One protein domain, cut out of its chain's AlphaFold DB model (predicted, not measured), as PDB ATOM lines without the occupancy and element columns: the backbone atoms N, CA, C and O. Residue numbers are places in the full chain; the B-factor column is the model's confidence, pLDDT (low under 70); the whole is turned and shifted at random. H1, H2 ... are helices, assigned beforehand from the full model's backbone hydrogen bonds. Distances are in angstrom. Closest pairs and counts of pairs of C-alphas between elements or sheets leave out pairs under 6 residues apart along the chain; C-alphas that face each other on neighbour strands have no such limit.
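Overview. This is residues 12 to 63 of the 355 residues of the protein "EF-hand domain-containing protein" of Chlamydomonas eustigma (UniProt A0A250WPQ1). Little of this domain is regular structure: a long looping stretch, residues 12 to 32, gathers beside the short helix H1 at one end, a smaller helix, H2, follows farther along, and a tail, residues 56 to 63, sticks out beyond H2 and makes much of the length. The printed part has 52 residues with two named helices, H1 then H2, and no named strand; the class is all helix, with 15 residues in named elements. It is loose, with a radius of gyration of the C-alphas of 13.8 A and spans of 47 by 19 by 18 A.

Arrangement. H1, residues 33 to 41, and H2, residues 48 to 53, are close but not clearly touching; their closest C-alphas, Thr 40 and Val 49, are 6.5 A apart. They run the same way at a shallow tilt of 31 degrees. Every O i to N i+4 pair is within hydrogen-bond range in H2, and 4 of 5 in H1.

Along the chain. H1 begins at C-alpha 33 (-14.179, -30.004, 0.226) and is 13.0 A long. H2, 8.8 A long, ends at C-alpha 53 (-23.546, -13.071, -7.687).

Size, cuts and confidence. The farthest C-alphas, Gly 17 and Phe 61, are 46.6 A apart. The H1 to H2 link is short. The printed part has no cut, and no printed residue is under 70 in pLDDT.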
ATOM      1  N   GLU A  12     -19.688 -22.335  10.386       91.44
ATOM      2  CA  GLU A  12     -20.134 -22.201   9.016       91.44
ATOM      3  C   GLU A  12     -19.411 -23.150   8.048       91.44
ATOM      4  O   GLU A  12     -19.938 -23.402   6.965       91.44
ATOM      5  N   PHE A  13     -18.241 -23.692   8.404       93.94
ATOM      6  CA  PHE A  13     -17.558 -24.722   7.620       93.94
ATOM      7  C   PHE A  13     -18.021 -26.117   8.037       93.94
ATOM      8  O   PHE A  13     -18.220 -26.422   9.212       93.94
ATOM      9  N   LYS A  14     -18.222 -26.983   7.047       95.06
ATOM     10  CA  LYS A  14     -18.673 -28.363   7.222       95.06
ATOM     11  C   LYS A  14     -17.524 -29.333   7.002       95.06
ATOM     12  O   LYS A  14     -16.635 -29.099   6.181       95.06
ATOM     13  N   ILE A  15     -17.573 -30.437   7.742       94.00
ATOM     14  CA  ILE A  15     -16.556 -31.485   7.699       94.00
ATOM     15  C   ILE A  15     -16.474 -32.143   6.311       94.00
ATOM     16  O   ILE A  15     -17.490 -32.258   5.616       94.00
ATOM     17  N   PRO A  16     -15.296 -32.645   5.905       93.06
ATOM     18  CA  PRO A  16     -15.206 -33.597   4.804       93.06
ATOM     19  C   PRO A  16     -16.110 -34.811   5.087       93.06
ATOM     20  O   PRO A  16     -16.054 -35.380   6.174       93.06
ATOM     21  N   GLY A  17     -16.968 -35.187   4.134       92.19
ATOM     22  CA  GLY A  17     -17.959 -36.259   4.318       92.19
ATOM     23  C   GLY A  17     -19.304 -35.811   4.907       92.19
ATOM     24  O   GLY A  17     -20.155 -36.654   5.181       92.19
ATOM     25  N   TYR A  18     -19.526 -34.504   5.084       95.19
ATOM     26  CA  TYR A  18     -20.848 -33.968   5.410       95.19
ATOM     27  C   TYR A  18     -21.876 -34.366   4.338       95.19
ATOM     28  O   TYR A  18     -21.688 -34.090   3.156       95.19
ATOM     29  N   THR A  19     -22.963 -35.012   4.758       94.50
ATOM     30  CA  THR A  19     -24.019 -35.528   3.869       94.50
ATOM     31  C   THR A  19     -25.137 -34.521   3.604       94.50
ATOM     32  O   THR A  19     -25.979 -34.749   2.738       94.50
ATOM     33  N   GLY A  20     -25.171 -33.414   4.350       94.06
ATOM     34  CA  GLY A  20     -26.153 -32.355   4.148       94.06
ATOM     35  C   GLY A  20     -25.847 -31.492   2.921       94.06
ATOM     36  O   GLY A  20     -24.732 -31.466   2.401       94.06
ATOM     37  N   HIS A  21     -26.850 -30.740   2.473       94.81
ATOM     38  CA  HIS A  21     -26.708 -29.834   1.335       94.81
ATOM     39  C   HIS A  21     -25.837 -28.615   1.678       94.81
ATOM     40  O   HIS A  21     -25.938 -28.049   2.768       94.81
ATOM     41  N   ILE A  22     -25.021 -28.188   0.713       94.69
ATOM     42  CA  ILE A  22     -24.256 -26.940   0.744       94.69
ATOM     43  C   ILE A  22     -24.595 -26.168  -0.534       94.69
ATOM     44  O   ILE A  22     -24.440 -26.688  -1.641       94.69
ATOM     45  N   HIS A  23     -25.060 -24.928  -0.388       93.81
ATOM     46  CA  HIS A  23     -25.467 -24.098  -1.521       93.81
ATOM     47  C   HIS A  23     -24.295 -23.825  -2.473       93.81
ATOM     48  O   HIS A  23     -23.207 -23.452  -2.039       93.81
ATOM     49  N   GLY A  24     -24.517 -24.011  -3.779       90.81
ATOM     50  CA  GLY A  24     -23.524 -23.734  -4.829       90.81
ATOM     51  C   GLY A  24     -22.374 -24.742  -4.939       90.81
ATOM     52  O   GLY A  24     -21.532 -24.601  -5.818       90.81
ATOM     53  N   ILE A  25     -22.330 -25.789  -4.104       94.12
ATOM     54  CA  ILE A  25     -21.196 -26.730  -4.091       94.12
ATOM     55  C   ILE A  25     -21.036 -27.497  -5.414       94.12
ATOM     56  O   ILE A  25     -19.917 -27.816  -5.810       94.12
ATOM     57  N   ALA A  26     -22.143 -27.735  -6.127       94.75
ATOM     58  CA  ALA A  26     -22.167 -28.424  -7.420       94.75
ATOM     59  C   ALA A  26     -21.444 -27.652  -8.543       94.75
ATOM     60  O   ALA A  26     -21.128 -28.233  -9.575       94.75
ATOM     61  N   GLU A  27     -21.187 -26.358  -8.345       94.88
ATOM     62  CA  GLU A  27     -20.520 -25.475  -9.311       94.88
ATOM     63  C   GLU A  27     -18.999 -25.399  -9.065       94.88
ATOM     64  O   GLU A  27     -18.277 -24.750  -9.822       94.88
ATOM     65  N   THR A  28     -18.501 -26.071  -8.020       94.62
ATOM     66  CA  THR A  28     -17.078 -26.117  -7.648       94.62
ATOM     67  C   THR A  28     -16.412 -27.398  -8.159       94.62
ATOM     68  O   THR A  28     -17.044 -28.451  -8.238       94.62
ATOM     69  N   TYR A  29     -15.124 -27.338  -8.512       94.94
ATOM     70  CA  TYR A  29     -14.378 -28.494  -9.029       94.94
ATOM     71  C   TYR A  29     -12.869 -28.387  -8.746       94.94
ATOM     72  O   TYR A  29     -12.365 -27.311  -8.431       94.94
ATOM     73  N   LYS A  30     -12.140 -29.514  -8.863       94.25
ATOM     74  CA  LYS A  30     -10.664 -29.617  -8.705       94.25
ATOM     75  C   LYS A  30     -10.093 -29.125  -7.358       94.25
ATOM     76  O   LYS A  30      -8.894 -28.888  -7.239       94.25
ATOM     77  N   LYS A  31     -10.925 -29.014  -6.324       94.38
ATOM     78  CA  LYS A  31     -10.559 -28.523  -4.989       94.38
ATOM     79  C   LYS A  31     -10.966 -29.522  -3.915       94.38
ATOM     80  O   LYS A  31     -11.840 -30.360  -4.130       94.38
ATOM     81  N   THR A  32     -10.331 -29.444  -2.749       95.69
ATOM     82  CA  THR A  32     -10.766 -30.221  -1.584       95.69
ATOM     83  C   THR A  32     -12.070 -29.642  -1.006       95.69
ATOM     84  O   THR A  32     -12.384 -28.474  -1.250       95.69
ATOM     85  N   PRO A  33     -12.845 -30.419  -0.220       94.62
ATOM     86  CA  PRO A  33     -14.179 -30.004   0.226       94.62
ATOM     87  C   PRO A  33     -14.237 -28.683   1.006       94.62
ATOM     88  O   PRO A  33     -15.248 -27.991   0.943       94.62
ATOM     89  N   ILE A  34     -13.183 -28.324   1.746       94.38
ATOM     90  CA  ILE A  34     -13.138 -27.067   2.512       94.38
ATOM     91  C   ILE A  34     -12.904 -25.862   1.576       94.38
ATOM     92  O   ILE A  34     -13.741 -24.967   1.575       94.38
ATOM     93  N   PRO A  35     -11.871 -25.827   0.709       93.88
ATOM     94  CA  PRO A  35     -11.735 -24.797  -0.325       93.88
ATOM     95  C   PRO A  35     -12.936 -24.651  -1.269       93.88
ATOM     96  O   PRO A  35     -13.239 -23.534  -1.674       93.88
ATOM     97  N   CYS A  36     -13.650 -25.736  -1.594       95.19
ATOM     98  CA  CYS A  36     -14.927 -25.641  -2.314       95.19
ATOM     99  C   CYS A  36     -15.964 -24.817  -1.531       95.19
ATOM    100  O   CYS A  36     -16.644 -23.977  -2.105       95.19
ATOM    101  N   GLN A  37     -16.070 -25.023  -0.215       95.00
ATOM    102  CA  GLN A  37     -16.957 -24.231   0.643       95.00
ATOM    103  C   GLN A  37     -16.494 -22.782   0.810       95.00
ATOM    104  O   GLN A  37     -17.325 -21.895   0.966       95.00
ATOM    105  N   VAL A  38     -15.181 -22.531   0.794       94.25
ATOM    106  CA  VAL A  38     -14.648 -21.161   0.782       94.25
ATOM    107  C   VAL A  38     -15.089 -20.459  -0.500       94.25
ATOM    108  O   VAL A  38     -15.636 -19.369  -0.428       94.25
ATOM    109  N   GLU A  39     -14.954 -21.108  -1.658       94.94
ATOM    110  CA  GLU A  39     -15.356 -20.535  -2.948       94.94
ATOM    111  C   GLU A  39     -16.851 -20.197  -3.035       94.94
ATOM    112  O   GLU A  39     -17.211 -19.231  -3.701       94.94
ATOM    113  N   THR A  40     -17.739 -20.956  -2.388       94.44
ATOM    114  CA  THR A  40     -19.177 -20.638  -2.423       94.44
ATOM    115  C   THR A  40     -19.547 -19.418  -1.580       94.44
ATOM    116  O   THR A  40     -20.588 -18.812  -1.835       94.44
ATOM    117  N   LYS A  41     -18.714 -19.052  -0.598       92.50
ATOM    118  CA  LYS A  41     -18.919 -17.901   0.294       92.50
ATOM    119  C   LYS A  41     -18.140 -16.670  -0.159       92.50
ATOM    120  O   LYS A  41     -18.715 -15.593  -0.265       92.50
ATOM    121  N   ASP A  42     -16.856 -16.856  -0.444       93.00
ATOM    122  CA  ASP A  42     -15.922 -15.839  -0.921       93.00
ATOM    123  C   ASP A  42     -15.340 -16.275  -2.280       93.00
ATOM    124  O   ASP A  42     -14.264 -16.886  -2.365       93.00
ATOM    125  N   PRO A  43     -16.103 -16.077  -3.369       94.12
ATOM    126  CA  PRO A  43     -15.713 -16.561  -4.679       94.12
ATOM    127  C   PRO A  43     -14.602 -15.698  -5.279       94.12
ATOM    128  O   PRO A  43     -14.740 -14.487  -5.445       94.12
ATOM    129  N   HIS A  44     -13.529 -16.349  -5.730       90.88
ATOM    130  CA  HIS A  44     -12.507 -15.699  -6.552       90.88
ATOM    131  C   HIS A  44     -13.127 -15.126  -7.841       90.88
ATOM    132  O   HIS A  44     -14.041 -15.737  -8.395       90.88
ATOM    133  N   ILE A  45     -12.560 -14.047  -8.401       90.19
ATOM    134  CA  ILE A  45     -13.028 -13.393  -9.651       90.19
ATOM    135  C   ILE A  45     -13.138 -14.353 -10.857       90.19
ATOM    136  O   ILE A  45     -13.855 -14.123 -11.835       90.19
ATOM    137  N   ASP A  46     -12.433 -15.480 -10.773       90.50
ATOM    138  CA  ASP A  46     -12.414 -16.508 -11.805       90.50
ATOM    139  C   ASP A  46     -13.529 -17.539 -11.675       90.50
ATOM    140  O   ASP A  46     -13.873 -18.175 -12.669       90.50
ATOM    141  N   SER A  47     -14.116 -17.657 -10.487       93.12
ATOM    142  CA  SER A  47     -15.185 -18.601 -10.192       93.12
ATOM    143  C   SER A  47     -16.469 -18.254 -10.938       93.12
ATOM    144  O   SER A  47     -16.829 -17.086 -11.103       93.12
ATOM    145  N   PHE A  48     -17.229 -19.281 -11.312       94.31
ATOM    146  CA  PHE A  48     -18.586 -19.092 -11.812       94.31
ATOM    147  C   PHE A  48     -19.497 -18.454 -10.749       94.31
ATOM    148  O   PHE A  48     -20.325 -17.600 -11.072       94.31
ATOM    149  N   VAL A  49     -19.296 -18.779  -9.466       94.31
ATOM    150  CA  VAL A  49     -20.093 -18.230  -8.358       94.31
ATOM    151  C   VAL A  49     -19.959 -16.704  -8.285       94.31
ATOM    152  O   VAL A  49     -20.964 -16.015  -8.095       94.31
ATOM    153  N   HIS A  50     -18.759 -16.169  -8.537       94.31
ATOM    154  CA  HIS A  50     -18.521 -14.726  -8.651       94.31
ATOM    155  C   HIS A  50     -19.345 -14.123  -9.796       94.31
ATOM    156  O   HIS A  50     -20.081 -13.158  -9.591       94.31
ATOM    157  N   THR A  51     -19.309 -14.737 -10.985       93.88
ATOM    158  CA  THR A  51     -20.068 -14.240 -12.148       93.88
ATOM    159  C   THR A  51     -21.580 -14.229 -11.923       93.88
ATOM    160  O   THR A  51     -22.275 -13.340 -12.411       93.88
ATOM    161  N   ARG A  52     -22.091 -15.183 -11.139       93.00
ATOM    162  CA  ARG A  52     -23.516 -15.300 -10.821       93.00
ATOM    163  C   ARG A  52     -23.993 -14.241  -9.823       93.00
ATOM    164  O   ARG A  52     -25.149 -13.834  -9.897       93.00
ATOM    165  N   THR A  53     -23.137 -13.836  -8.882       91.44
ATOM    166  CA  THR A  53     -23.546 -13.071  -7.687       91.44
ATOM    167  C   THR A  53     -23.030 -11.635  -7.651       91.44
ATOM    168  O   THR A  53     -23.747 -10.759  -7.179       91.44
ATOM    169  N   GLN A  54     -21.819 -11.380  -8.151       92.94
ATOM    170  CA  GLN A  54     -21.129 -10.093  -7.998       92.94
ATOM    171  C   GLN A  54     -21.052  -9.287  -9.303       92.94
ATOM    172  O   GLN A  54     -20.828  -8.080  -9.259       92.94
ATOM    173  N   LEU A  55     -21.270  -9.910 -10.469       92.31
ATOM    174  CA  LEU A  55     -21.292  -9.194 -11.748       92.31
ATOM    175  C   LEU A  55     -22.676  -8.620 -12.071       92.31
ATOM    176  O   LEU A  55     -23.688  -9.331 -12.097       92.31
ATOM    177  N   HIS A  56     -22.693  -7.332 -12.413       90.88
ATOM    178  CA  HIS A  56     -23.878  -6.657 -12.925       90.88
ATOM    179  C   HIS A  56     -24.293  -7.189 -14.299       90.88
ATOM    180  O   HIS A  56     -23.480  -7.671 -15.091       90.88
ATOM    181  N   TYR A  57     -25.591  -7.078 -14.585       87.62
ATOM    182  CA  TYR A  57     -26.133  -7.355 -15.909       87.62
ATOM    183  C   TYR A  57     -25.427  -6.504 -16.972       87.62
ATOM    184  O   TYR A  57     -25.282  -5.292 -16.815       87.62
ATOM    185  N   LYS A  58     -25.007  -7.149 -18.064       84.38
ATOM    186  CA  LYS A  58     -24.325  -6.502 -19.185       84.38
ATOM    187  C   LYS A  58     -25.288  -6.403 -20.373       84.38
ATOM    188  O   LYS A  58     -25.470  -7.399 -21.072       84.38
ATOM    189  N   PRO A  59     -25.914  -5.240 -20.632       84.62
ATOM    190  CA  PRO A  59     -26.712  -5.079 -21.835       84.62
ATOM    191  C   PRO A  59     -25.804  -5.186 -23.063       84.62
ATOM    192  O   PRO A  59     -24.723  -4.600 -23.126       84.62
ATOM    193  N   THR A  60     -26.251  -5.940 -24.056       83.88
ATOM    194  CA  THR A  60     -25.641  -6.004 -25.382       83.88
ATOM    195  C   THR A  60     -26.634  -5.462 -26.396       83.88
ATOM    196  O   THR A  60     -27.839  -5.448 -26.148       83.88
ATOM    197  N   PHE A  61     -26.152  -5.070 -27.574       80.69
ATOM    198  CA  PHE A  61     -27.021  -4.659 -28.680       80.69
ATOM    199  C   PHE A  61     -28.166  -5.659 -28.918       80.69
ATOM    200  O   PHE A  61     -29.325  -5.278 -29.053       80.69
ATOM    201  N   ASN A  62     -27.851  -6.955 -28.856       77.25
ATOM    202  CA  ASN A  62     -28.828  -8.022 -29.029       77.25
ATOM    203  C   ASN A  62     -29.828  -8.135 -27.877       77.25
ATOM    204  O   ASN A  62     -30.965  -8.504 -28.138       77.25
ATOM    205  N   THR A  63     -29.441  -7.880 -26.624       83.25
ATOM    206  CA  THR A  63     -30.399  -7.961 -25.510       83.25
ATOM    207  C   THR A  63     -31.320  -6.750 -25.470       83.25
ATOM    208  O   THR A  63     -32.499  -6.920 -25.192       83.25
TER     209      THR A  63